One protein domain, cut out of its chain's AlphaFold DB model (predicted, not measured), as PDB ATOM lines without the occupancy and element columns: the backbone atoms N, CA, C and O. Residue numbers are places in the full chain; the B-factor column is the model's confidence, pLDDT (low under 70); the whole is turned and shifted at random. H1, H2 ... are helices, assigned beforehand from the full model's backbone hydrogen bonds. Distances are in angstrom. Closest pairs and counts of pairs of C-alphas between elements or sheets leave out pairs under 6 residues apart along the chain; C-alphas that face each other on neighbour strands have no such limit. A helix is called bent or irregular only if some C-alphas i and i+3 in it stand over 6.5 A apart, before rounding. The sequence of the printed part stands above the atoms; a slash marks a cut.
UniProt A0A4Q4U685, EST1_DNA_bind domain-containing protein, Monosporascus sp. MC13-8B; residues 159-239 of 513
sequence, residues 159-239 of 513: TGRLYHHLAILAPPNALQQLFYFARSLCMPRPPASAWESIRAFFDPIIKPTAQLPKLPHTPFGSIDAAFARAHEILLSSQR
ATOM      1  N   THR A 159     -10.669   1.937 -30.385       74.06
ATOM      2  CA  THR A 159     -11.677   0.897 -30.166       74.06
ATOM      3  C   THR A 159     -12.790   1.385 -29.236       74.06
ATOM      4  O   THR A 159     -12.701   1.281 -28.014       74.06
ATOM      5  N   GLY A 160     -13.897   1.865 -29.818       72.44
ATOM      6  CA  GLY A 160     -15.030   2.438 -29.072       72.44
ATOM      7  C   GLY A 160     -15.636   1.517 -28.006       72.44
ATOM      8  O   GLY A 160     -15.968   1.973 -26.913       72.44
ATOM      9  N   ARG A 161     -15.715   0.201 -28.266       77.38
ATOM     10  CA  ARG A 161     -16.266  -0.771 -27.297       77.38
ATOM     11  C   ARG A 161     -15.525  -0.789 -25.954       77.38
ATOM     12  O   ARG A 161     -16.178  -0.942 -24.931       77.38
ATOM     13  N   LEU A 162     -14.211  -0.551 -25.930       78.81
ATOM     14  CA  LEU A 162     -13.429  -0.541 -24.687       78.81
ATOM     15  C   LEU A 162     -13.838   0.630 -23.789       78.81
ATOM     16  O   LEU A 162     -14.091   0.446 -22.602       78.81
ATOM     17  N   TYR A 163     -14.023   1.815 -24.375       80.56
ATOM     18  CA  TYR A 163     -14.559   2.967 -23.649       80.56
ATOM     19  C   TYR A 163     -16.018   2.761 -23.241       80.56
ATOM     20  O   TYR A 163     -16.406   3.176 -22.155       80.56
ATOM     21  N   HIS A 164     -16.824   2.060 -24.043       78.88
ATOM     22  CA  HIS A 164     -18.172   1.675 -23.622       78.88
ATOM     23  C   HIS A 164     -18.136   0.785 -22.364       78.88
ATOM     24  O   HIS A 164     -18.869   1.040 -21.411       78.88
ATOM     25  N   HIS A 165     -17.253  -0.216 -22.306       82.19
ATOM     26  CA  HIS A 165     -17.090  -1.040 -21.105       82.19
ATOM     27  C   HIS A 165     -16.607  -0.218 -19.903       82.19
ATOM     28  O   HIS A 165     -17.191  -0.324 -18.826       82.19
ATOM     29  N   LEU A 166     -15.630   0.675 -20.091       83.44
ATOM     30  CA  LEU A 166     -15.173   1.596 -19.041       83.44
ATOM     31  C   LEU A 166     -16.291   2.513 -18.529       83.44
ATOM     32  O   LEU A 166     -16.342   2.790 -17.333       83.44
ATOM     33  N   ALA A 167     -17.219   2.934 -19.393       79.31
ATOM     34  CA  ALA A 167     -18.390   3.702 -18.984       79.31
ATOM     35  C   ALA A 167     -19.315   2.885 -18.070       79.31
ATOM     36  O   ALA A 167     -19.747   3.380 -17.037       79.31
ATOM     37  N   ILE A 168     -19.557   1.611 -18.388       79.25
ATOM     38  CA  ILE A 168     -20.364   0.706 -17.550       79.25
ATOM     39  C   ILE A 168     -19.697   0.464 -16.181       79.25
ATOM     40  O   ILE A 168     -20.393   0.282 -15.184       79.25
ATOM     41  N   LEU A 169     -18.362   0.492 -16.124       81.44
ATOM     42  CA  LEU A 169     -17.552   0.261 -14.918       81.44
ATOM     43  C   LEU A 169     -17.253   1.532 -14.109       81.44
ATOM     44  O   LEU A 169     -16.681   1.451 -13.021       81.44
ATOM     45  N   ALA A 170     -17.575   2.714 -14.629       75.81
ATOM     46  CA  ALA A 170     -17.301   3.992 -13.979       75.81
ATOM     47  C   ALA A 170     -18.247   4.400 -12.822       75.81
ATOM     48  O   ALA A 170     -17.850   5.297 -12.071       75.81
ATOM     49  N   PRO A 171     -19.445   3.810 -12.595       74.06
ATOM     50  CA  PRO A 171     -20.192   4.062 -11.365       74.06
ATOM     51  C   PRO A 171     -19.323   3.841 -10.114       74.06
ATOM     52  O   PRO A 171     -18.538   2.891 -10.081       74.06
ATOM     53  N   PRO A 172     -19.440   4.703  -9.087       69.19
ATOM     54  CA  PRO A 172     -20.439   5.768  -8.917       69.19
ATOM     55  C   PRO A 172     -20.160   7.104  -9.638       69.19
ATOM     56  O   PRO A 172     -20.982   8.013  -9.571       69.19
ATOM     57  N   ASN A 173     -19.036   7.268 -10.337       73.50
ATOM     58  CA  ASN A 173     -18.627   8.562 -10.887       73.50
ATOM     59  C   ASN A 173     -19.370   8.903 -12.193       73.50
ATOM     60  O   ASN A 173     -19.028   8.421 -13.272       73.50
ATOM     61  N   ALA A 174     -20.398   9.748 -12.105       74.12
ATOM     62  CA  ALA A 174     -21.231  10.113 -13.251       74.12
ATOM     63  C   ALA A 174     -20.497  10.931 -14.328       74.12
ATOM     64  O   ALA A 174     -20.756  10.741 -15.515       74.12
ATOM     65  N   LEU A 175     -19.555  11.802 -13.948       75.88
ATOM     66  CA  LEU A 175     -18.743  12.544 -14.919       75.88
ATOM     67  C   LEU A 175     -17.820  11.614 -15.701       75.88
ATOM     68  O   LEU A 175     -17.667  11.756 -16.913       75.88
ATOM     69  N   GLN A 176     -17.233  10.634 -15.018       76.75
ATOM     70  CA  GLN A 176     -16.386   9.633 -15.653       76.75
ATOM     71  C   GLN A 176     -17.194   8.709 -16.577       76.75
ATOM     72  O   GLN A 176     -16.729   8.386 -17.668       76.75
ATOM     73  N   GLN A 177     -18.421   8.341 -16.188       77.19
ATOM     74  CA  GLN A 177     -19.355   7.627 -17.067       77.19
ATOM     75  C   GLN A 177     -19.656   8.432 -18.335       77.19
ATOM     76  O   GLN A 177     -19.499   7.914 -19.440       77.19
ATOM     77  N   LEU A 178     -20.025   9.710 -18.183       74.38
ATOM     78  CA  LEU A 178     -20.309  10.604 -19.303       74.38
ATOM     79  C   LEU A 178     -19.101  10.745 -20.237       74.38
ATOM     80  O   LEU A 178     -19.254  10.625 -21.452       74.38
ATOM     81  N   PHE A 179     -17.902  10.939 -19.681       81.62
ATOM     82  CA  PHE A 179     -16.660  10.995 -20.451       81.62
ATOM     83  C   PHE A 179     -16.458   9.737 -21.295       81.62
ATOM     84  O   PHE A 179     -16.220   9.840 -22.496       81.62
ATOM     85  N   TYR A 180     -16.569   8.550 -20.698       79.31
ATOM     86  CA  TYR A 180     -16.323   7.303 -21.416       79.31
ATOM     87  C   TYR A 180     -17.411   6.981 -22.448       79.31
ATOM     88  O   TYR A 180     -17.083   6.508 -23.539       79.31
ATOM     89  N   PHE A 181     -18.683   7.290 -22.170       78.75
ATOM     90  CA  PHE A 181     -19.748   7.171 -23.170       78.75
ATOM     91  C   PHE A 181     -19.528   8.123 -24.350       78.75
ATOM     92  O   PHE A 181     -19.594   7.689 -25.501       78.75
ATOM     93  N   ALA A 182     -19.205   9.390 -24.085       79.12
ATOM     94  CA  ALA A 182     -18.888  10.359 -25.131       79.12
ATOM     95  C   ALA A 182     -17.648   9.929 -25.930       79.12
ATOM     96  O   ALA A 182     -17.664   9.935 -27.159       79.12
ATOM     97  N   ARG A 183     -16.597   9.461 -25.247       78.44
ATOM     98  CA  ARG A 183     -15.380   8.951 -25.882       78.44
ATOM     99  C   ARG A 183     -15.673   7.763 -26.793       78.44
ATOM    100  O   ARG A 183     -15.185   7.750 -27.914       78.44
ATOM    101  N   SER A 184     -16.499   6.812 -26.353       79.81
ATOM    102  CA  SER A 184     -16.944   5.664 -27.158       79.81
ATOM    103  C   SER A 184     -17.636   6.088 -28.461       79.81
ATOM    104  O   SER A 184     -17.364   5.511 -29.514       79.81
ATOM    105  N   LEU A 185     -18.480   7.126 -28.404       74.50
ATOM    106  CA  LEU A 185     -19.199   7.670 -29.565       74.50
ATOM    107  C   LEU A 185     -18.294   8.406 -30.555       74.50
ATOM    108  O   LEU A 185     -18.571   8.401 -31.750       74.50
ATOM    109  N   CYS A 186     -17.215   9.015 -30.066       78.25
ATOM    110  CA  CYS A 186     -16.250   9.737 -30.892       78.25
ATOM    111  C   CYS A 186     -15.203   8.826 -31.558       78.25
ATOM    112  O   CYS A 186     -14.357   9.326 -32.299       78.25
ATOM    113  N   MET A 187     -15.218   7.514 -31.298       76.50
ATOM    114  CA  MET A 187     -14.276   6.584 -31.925       76.50
ATOM    115  C   MET A 187     -14.678   6.228 -33.364       76.50
ATOM    116  O   MET A 187     -15.870   6.173 -33.653       76.50
ATOM    117  N   PRO A 188     -13.721   5.894 -34.261       67.44
ATOM    118  CA  PRO A 188     -14.005   5.586 -35.671       67.44
ATOM    119  C   PRO A 188     -15.038   4.473 -35.902       67.44
ATOM    120  O   PRO A 188     -15.691   4.435 -36.940       67.44
ATOM    121  N   ARG A 189     -15.168   3.546 -34.947       61.12
ATOM    122  CA  ARG A 189     -16.178   2.480 -34.944       61.12
ATOM    123  C   ARG A 189     -16.882   2.452 -33.583       61.12
ATOM    124  O   ARG A 189     -16.470   1.679 -32.711       61.12
ATOM    125  N   PRO A 190     -17.893   3.309 -33.364       68.00
ATOM    126  CA  PRO A 190     -18.652   3.290 -32.123       68.00
ATOM    127  C   PRO A 190     -19.509   2.012 -32.075       68.00
ATOM    128  O   PRO A 190     -20.013   1.569 -33.110       68.00
ATOM    129  N   PRO A 191     -19.688   1.382 -30.901       66.69
ATOM    130  CA  PRO A 191     -20.561   0.221 -30.791       66.69
ATOM    131  C   PRO A 191     -22.016   0.641 -31.032       66.69
ATOM    132  O   PRO A 191     -22.431   1.712 -30.589       66.69
ATOM    133  N   ALA A 192     -22.804  -0.220 -31.684       75.81
ATOM    134  CA  ALA A 192     -24.194   0.078 -32.053       75.81
ATOM    135  C   ALA A 192     -25.052   0.535 -30.854       75.81
ATOM    136  O   ALA A 192     -25.882   1.431 -30.976       75.81
ATOM    137  N   SER A 193     -24.779  -0.017 -29.670       76.06
ATOM    138  CA  SER A 193     -25.472   0.294 -28.419       76.06
ATOM    139  C   SER A 193     -24.977   1.555 -27.695       76.06
ATOM    140  O   SER A 193     -25.577   1.935 -26.693       76.06
ATOM    141  N   ALA A 194     -23.909   2.231 -28.147       73.56
ATOM    142  CA  ALA A 194     -23.360   3.405 -27.451       73.56
ATOM    143  C   ALA A 194     -24.381   4.544 -27.315       73.56
ATOM    144  O   ALA A 194     -24.467   5.181 -26.265       73.56
ATOM    145  N   TRP A 195     -25.171   4.776 -28.368       79.38
ATOM    146  CA  TRP A 195     -26.204   5.811 -28.384       79.38
ATOM    147  C   TRP A 195     -27.350   5.512 -27.419       79.38
ATOM    148  O   TRP A 195     -27.843   6.418 -26.753       79.38
ATOM    149  N   GLU A 196     -27.769   4.254 -27.321       82.00
ATOM    150  CA  GLU A 196     -28.792   3.834 -26.361       82.00
ATOM    151  C   GLU A 196     -28.272   3.962 -24.930       82.00
ATOM    152  O   GLU A 196     -28.969   4.490 -24.068       82.00
ATOM    153  N   SER A 197     -27.023   3.558 -24.688       81.00
ATOM    154  CA  SER A 197     -26.412   3.639 -23.363       81.00
ATOM    155  C   SER A 197     -26.227   5.079 -22.877       81.00
ATOM    156  O   SER A 197     -26.533   5.362 -21.719       81.00
ATOM    157  N   ILE A 198     -25.781   6.010 -23.733       80.81
ATOM    158  CA  ILE A 198     -25.633   7.418 -23.324       80.81
ATOM    159  C   ILE A 198     -26.995   8.091 -23.095       80.81
ATOM    160  O   ILE A 198     -27.124   8.916 -22.198       80.81
ATOM    161  N   ARG A 199     -28.036   7.726 -23.860       82.00
ATOM    162  CA  ARG A 199     -29.401   8.222 -23.616       82.00
ATOM    163  C   ARG A 199     -29.951   7.688 -22.297       82.00
ATOM    164  O   ARG A 199     -30.444   8.475 -21.500       82.00
ATOM    165  N   ALA A 200     -29.772   6.393 -22.032       83.38
ATOM    166  CA  ALA A 200     -30.165   5.776 -20.767       83.38
ATOM    167  C   ALA A 200     -29.451   6.413 -19.560       83.38
ATOM    168  O   ALA A 200     -30.044   6.543 -18.492       83.38
ATOM    169  N   PHE A 201     -28.202   6.866 -19.726       82.25
ATOM    170  CA  PHE A 201     -27.495   7.651 -18.708       82.25
ATOM    171  C   PHE A 201     -28.187   8.996 -18.412       82.25
ATOM    172  O   PHE A 201     -28.199   9.437 -17.262       82.25
ATOM    173  N   PHE A 202     -28.786   9.640 -19.418       80.56
ATOM    174  CA  PHE A 202     -29.500  10.909 -19.255       80.56
ATOM    175  C   PHE A 202     -30.956  10.767 -18.801       80.56
ATOM    176  O   PHE A 202     -31.502  11.734 -18.272       80.56
ATOM    177  N   ASP A 203     -31.598   9.606 -18.946       79.75
ATOM    178  CA  ASP A 203     -33.008   9.420 -18.566       79.75
ATOM    179  C   ASP A 203     -33.338   9.884 -17.125       79.75
ATOM    180  O   ASP A 203     -34.312  10.631 -16.964       79.75
ATOM    181  N   PRO A 204     -32.524   9.573 -16.089       70.06
ATOM    182  CA  PRO A 204     -32.743  10.075 -14.727       70.06
ATOM    183  C   PRO A 204     -32.612  11.601 -14.590       70.06
ATOM    184  O   PRO A 204     -33.117  12.186 -13.633       70.06
ATOM    185  N   ILE A 205     -31.910  12.253 -15.522       66.94
ATOM    186  CA  ILE A 205     -31.708  13.706 -15.561       66.94
ATOM    187  C   ILE A 205     -32.894  14.396 -16.256       66.94
ATOM    188  O   ILE A 205     -33.298  15.481 -15.835       66.94
ATOM    189  N   ILE A 206     -33.458  13.771 -17.297       66.69
ATOM    190  CA  ILE A 206     -34.544  14.320 -18.127       66.69
ATOM    191  C   ILE A 206     -35.912  14.149 -17.458       66.69
ATOM    192  O   ILE A 206     -36.737  15.063 -17.495       66.69
ATOM    193  N   LYS A 207     -36.172  12.981 -16.861       63.59
ATOM    194  CA  LYS A 207     -37.453  12.644 -16.225       63.59
ATOM    195  C   LYS A 207     -37.258  12.481 -14.718       63.59
ATOM    196  O   LYS A 207     -37.123  11.355 -14.243       63.59
ATOM    197  N   PRO A 208     -37.284  13.571 -13.931       56.19
ATOM    198  CA  PRO A 208     -37.286  13.488 -12.476       56.19
ATOM    199  C   PRO A 208     -38.677  13.064 -11.961       56.19
ATOM    200  O   PRO A 208     -39.266  13.726 -11.112       56.19
ATOM    201  N   THR A 209     -39.261  11.991 -12.496       44.34
ATOM    202  CA  THR A 209     -40.574  11.500 -12.065       44.34
ATOM    203  C   THR A 209     -40.381  10.430 -10.996       44.34
ATOM    204  O   THR A 209     -39.910   9.337 -11.279       44.34
ATOM    205  N   ALA A 210     -40.715  10.801  -9.759       44.16
ATOM    206  CA  ALA A 210     -41.051   9.972  -8.599       44.16
ATOM    207  C   ALA A 210     -40.739   8.460  -8.680       44.16
ATOM    208  O   ALA A 210     -41.653   7.649  -8.752       44.16
ATOM    209  N   GLN A 211     -39.457   8.097  -8.615       37.91
ATOM    210  CA  GLN A 211     -38.876   6.936  -7.920       37.91
ATOM    211  C   GLN A 211     -37.404   6.862  -8.340       37.91
ATOM    212  O   GLN A 211     -37.068   6.753  -9.511       37.91
ATOM    213  N   LEU A 212     -36.522   7.014  -7.357       38.06
ATOM    214  CA  LEU A 212     -35.063   6.967  -7.466       38.06
ATOM    215  C   LEU A 212     -34.563   5.845  -8.410       38.06
ATOM    216  O   LEU A 212     -35.044   4.720  -8.303       38.06
ATOM    217  N   PRO A 213     -33.532   6.105  -9.234       34.62
ATOM    218  CA  PRO A 213     -32.180   6.161  -8.691       34.62
ATOM    219  C   PRO A 213     -31.559   7.542  -8.905       34.62
ATOM    220  O   PRO A 213     -31.475   8.054 -10.017       34.62
ATOM    221  N   LYS A 214     -31.079   8.126  -7.805       41.88
ATOM    222  CA  LYS A 214     -30.096   9.205  -7.765       41.88
ATOM    223  C   LYS A 214     -29.033   8.809  -8.785       41.88
ATOM    224  O   LYS A 214     -28.646   7.636  -8.783       41.88
ATOM    225  N   LEU A 215     -28.503   9.744  -9.580       44.81
ATOM    226  CA  LEU A 215     -27.123   9.554 -10.037       44.81
ATOM    227  C   LEU A 215     -26.357   9.080  -8.795       44.81
ATOM    228  O   LEU A 215     -26.445   9.780  -7.777       44.81
ATOM    229  N   PRO A 216     -25.723   7.895  -8.811       39.72
ATOM    230  CA  PRO A 216     -25.096   7.367  -7.618       39.72
ATOM    231  C   PRO A 216     -24.196   8.467  -7.050       39.72
ATOM    232  O   PRO A 216     -23.251   8.905  -7.694       39.72
ATOM    233  N   HIS A 217     -24.551   8.971  -5.871       47.47
ATOM    234  CA  HIS A 217     -23.757   9.912  -5.080       47.47
ATOM    235  C   HIS A 217     -23.599  11.368  -5.569       47.47
ATOM    236  O   HIS A 217     -22.837  12.092  -4.933       47.47
ATOM    237  N   THR A 218     -24.332  11.867  -6.575       47.81
ATOM    238  CA  THR A 218     -24.320  13.324  -6.864       47.81
ATOM    239  C   THR A 218     -25.595  14.008  -6.357       47.81
ATOM    240  O   THR A 218     -26.702  13.671  -6.783       47.81
ATOM    241  N   PRO A 219     -25.486  14.970  -5.419       49.72
ATOM    242  CA  PRO A 219     -26.629  15.761  -4.982       49.72
ATOM    243  C   PRO A 219     -27.275  16.490  -6.167       49.72
ATOM    244  O   PRO A 219     -26.576  17.033  -7.032       49.72
ATOM    245  N   PHE A 220     -28.610  16.541  -6.194       40.44
ATOM    246  CA  PHE A 220     -29.344  17.465  -7.062       40.44
ATOM    247  C   PHE A 220     -28.811  18.891  -6.830       40.44
ATOM    248  O   PHE A 220     -28.649  19.312  -5.689       40.44
ATOM    249  N   GLY A 221     -28.486  19.610  -7.909       53.88
ATOM    250  CA  GLY A 221     -27.841  20.932  -7.833       53.88
ATOM    251  C   GLY A 221     -26.306  20.913  -7.784       53.88
ATOM    252  O   GLY A 221     -25.696  21.975  -7.732       53.88
ATOM    253  N   SER A 222     -25.664  19.741  -7.842       71.38
ATOM    254  CA  SER A 222     -24.209  19.647  -8.029       71.38
ATOM    255  C   SER A 222     -23.769  20.153  -9.408       71.38
ATOM    256  O   SER A 222     -24.520  20.086 -10.388       71.38
ATOM    257  N   ILE A 223     -22.525  20.631  -9.483       73.62
ATOM    258  CA  ILE A 223     -21.872  20.998 -10.745       73.62
ATOM    259  C   ILE A 223     -21.867  19.830 -11.739       73.62
ATOM    260  O   ILE A 223     -22.151  20.033 -12.914       73.62
ATOM    261  N   ASP A 224     -21.657  18.606 -11.255       73.56
ATOM    262  CA  ASP A 224     -21.659  17.386 -12.065       73.56
ATOM    263  C   ASP A 224     -23.009  17.177 -12.762       73.56
ATOM    264  O   ASP A 224     -23.069  16.871 -13.953       73.56
ATOM    265  N   ALA A 225     -24.110  17.415 -12.041       74.75
ATOM    266  CA  ALA A 225     -25.454  17.334 -12.599       74.75
ATOM    267  C   ALA A 225     -25.738  18.470 -13.598       74.75
ATOM    268  O   ALA A 225     -26.436  18.249 -14.586       74.75
ATOM    269  N   ALA A 226     -25.213  19.680 -13.369       74.88
ATOM    270  CA  ALA A 226     -25.322  20.788 -14.323       74.88
ATOM    271  C   ALA A 226     -24.535  20.510 -15.613       74.88
ATOM    272  O   ALA A 226     -25.054  20.702 -16.711       74.88
ATOM    273  N   PHE A 227     -23.325  19.966 -15.480       77.75
ATOM    274  CA  PHE A 227     -22.487  19.553 -16.598       77.75
ATOM    275  C   PHE A 227     -23.143  18.431 -17.412       77.75
ATOM    276  O   PHE A 227     -23.207  18.518 -18.639       77.75
ATOM    277  N   ALA A 228     -23.700  17.414 -16.746       77.38
ATOM    278  CA  ALA A 228     -24.426  16.337 -17.411       77.38
ATOM    279  C   ALA A 228     -25.696  16.838 -18.127       77.38
ATOM    280  O   ALA A 228     -25.951  16.422 -19.254       77.38
ATOM    281  N   ARG A 229     -26.444  17.785 -17.538       77.38
ATOM    282  CA  ARG A 229     -27.593  18.443 -18.197       77.38
ATOM    283  C   ARG A 229     -27.198  19.182 -19.475       77.38
ATOM    284  O   ARG A 229     -27.882  19.053 -20.482       77.38
ATOM    285  N   ALA A 230     -26.094  19.928 -19.464       78.94
ATOM    286  CA  ALA A 230     -25.629  20.625 -20.665       78.94
ATOM    287  C   ALA A 230     -25.292  19.645 -21.808       78.94
ATOM    288  O   ALA A 230     -25.614  19.907 -22.966       78.94
ATOM    289  N   HIS A 231     -24.695  18.493 -21.480       78.44
ATOM    290  CA  HIS A 231     -24.381  17.445 -22.459       78.44
ATOM    291  C   HIS A 231     -25.625  16.721 -22.973       78.44
ATOM    292  O   HIS A 231     -25.673  16.359 -24.146       78.44
ATOM    293  N   GLU A 232     -26.637  16.541 -22.128       82.06
ATOM    294  CA  GLU A 232     -27.928  16.004 -22.549       82.06
ATOM    295  C   GLU A 232     -28.576  16.894 -23.611       82.06
ATOM    296  O   GLU A 232     -28.900  16.403 -24.687       82.06
ATOM    297  N   ILE A 233     -28.682  18.202 -23.350       74.31
ATOM    298  CA  ILE A 233     -29.264  19.175 -24.288       74.31
ATOM    299  C   ILE A 233     -28.469  19.207 -25.604       74.31
ATOM    300  O   ILE A 233     -29.043  19.260 -26.695       74.31
ATOM    301  N   LEU A 234     -27.136  19.136 -25.518       79.56
ATOM    302  CA  LEU A 234     -26.265  19.080 -26.693       79.56
ATOM    303  C   LEU A 234     -26.548  17.844 -27.563       79.56
ATOM    304  O   LEU A 234     -26.563  17.950 -28.789       79.56
ATOM    305  N   LEU A 235     -26.775  16.685 -26.938       75.31
ATOM    306  CA  LEU A 235     -26.931  15.398 -27.622       75.31
ATOM    307  C   LEU A 235     -28.373  15.087 -28.044       75.31
ATOM    308  O   LEU A 235     -28.565  14.394 -29.043       75.31
ATOM    309  N   SER A 236     -29.390  15.578 -27.331       69.06
ATOM    310  CA  SER A 236     -30.800  15.300 -27.639       69.06
ATOM    311  C   SER A 236     -31.349  16.164 -28.775       69.06
ATOM    312  O   SER A 236     -32.392  15.838 -29.341       69.06
ATOM    313  N   SER A 237     -30.639  17.231 -29.172       64.00
ATOM    314  CA  SER A 237     -31.029  18.224 -30.194       64.00
ATOM    315  C   SER A 237     -32.350  18.967 -29.926       64.00
ATOM    316  O   SER A 237     -32.723  19.847 -30.705       64.00
ATOM    317  N   GLN A 238     -33.015  18.649 -28.815       62.62
ATOM    318  CA  GLN A 238     -34.212  19.289 -28.282       62.62
ATOM    319  C   GLN A 238     -33.784  20.394 -27.304       62.62
ATOM    320  O   GLN A 238     -32.752  20.261 -26.652       62.62
ATOM    321  N   ARG A 239     -34.563  21.478 -27.174       66.12
ATOM    322  CA  ARG A 239     -34.291  22.587 -26.230       66.12
ATOM    323  C   ARG A 239     -32.943  23.297 -26.441       66.12
ATOM    324  O   ARG A 239     -32.222  23.600 -25.492       66.12
TER     325      ARG A 239
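Overview. This is residues 159 to 239 of the 513 residues of the protein "EST1_DNA_bind domain-containing protein" of Monosporascus sp. MC13-8B (UniProt A0A4Q4U685). Three helices, H1, H2 and H3, make an up-and-down bundle, each running against the one before, and the longest helix, H4, packs on H2 and H3. Before H4 comes a long loop, residues 207 to 222. The printed part has 81 residues with four named helices and no named strand; it is all helix and compact, with a radius of gyration of the C-alphas of 12.4 A and spans of 36 by 28 by 22 A.

Arrangement. H4, residues 223 to 236, touches H3, residues 194 to 206, at a steep tilt of 56 degrees; the closest C-alphas, of Phe 202 and Glu 232, are 6.3 A apart. H2, residues 174 to 185, forms a hairpin with H1, residues 160 to 169; the closest C-alphas, of Gly 160 and Ser 184, are 4.2 A apart. Every O i to N i+4 pair is within hydrogen-bond range in H1, H2 and H4, and 7 of 9 in H3, which is irregular: C-alphas 201 and 204 are 7.0 A apart.

Along the chain. H4 is 19.9 A long from first to last C-alpha, H3 18.2 A, H2 16.6 A and H1 14.5 A. C-alpha 160 is at (-15.030, 2.438, -29.072), C-alpha 236 at (-30.800, 15.300, -27.639).

Size, cuts and confidence. The printed part has no cut. The link from H3 to H4 is long. Residues 205 to 221 are among those with pLDDT under 70.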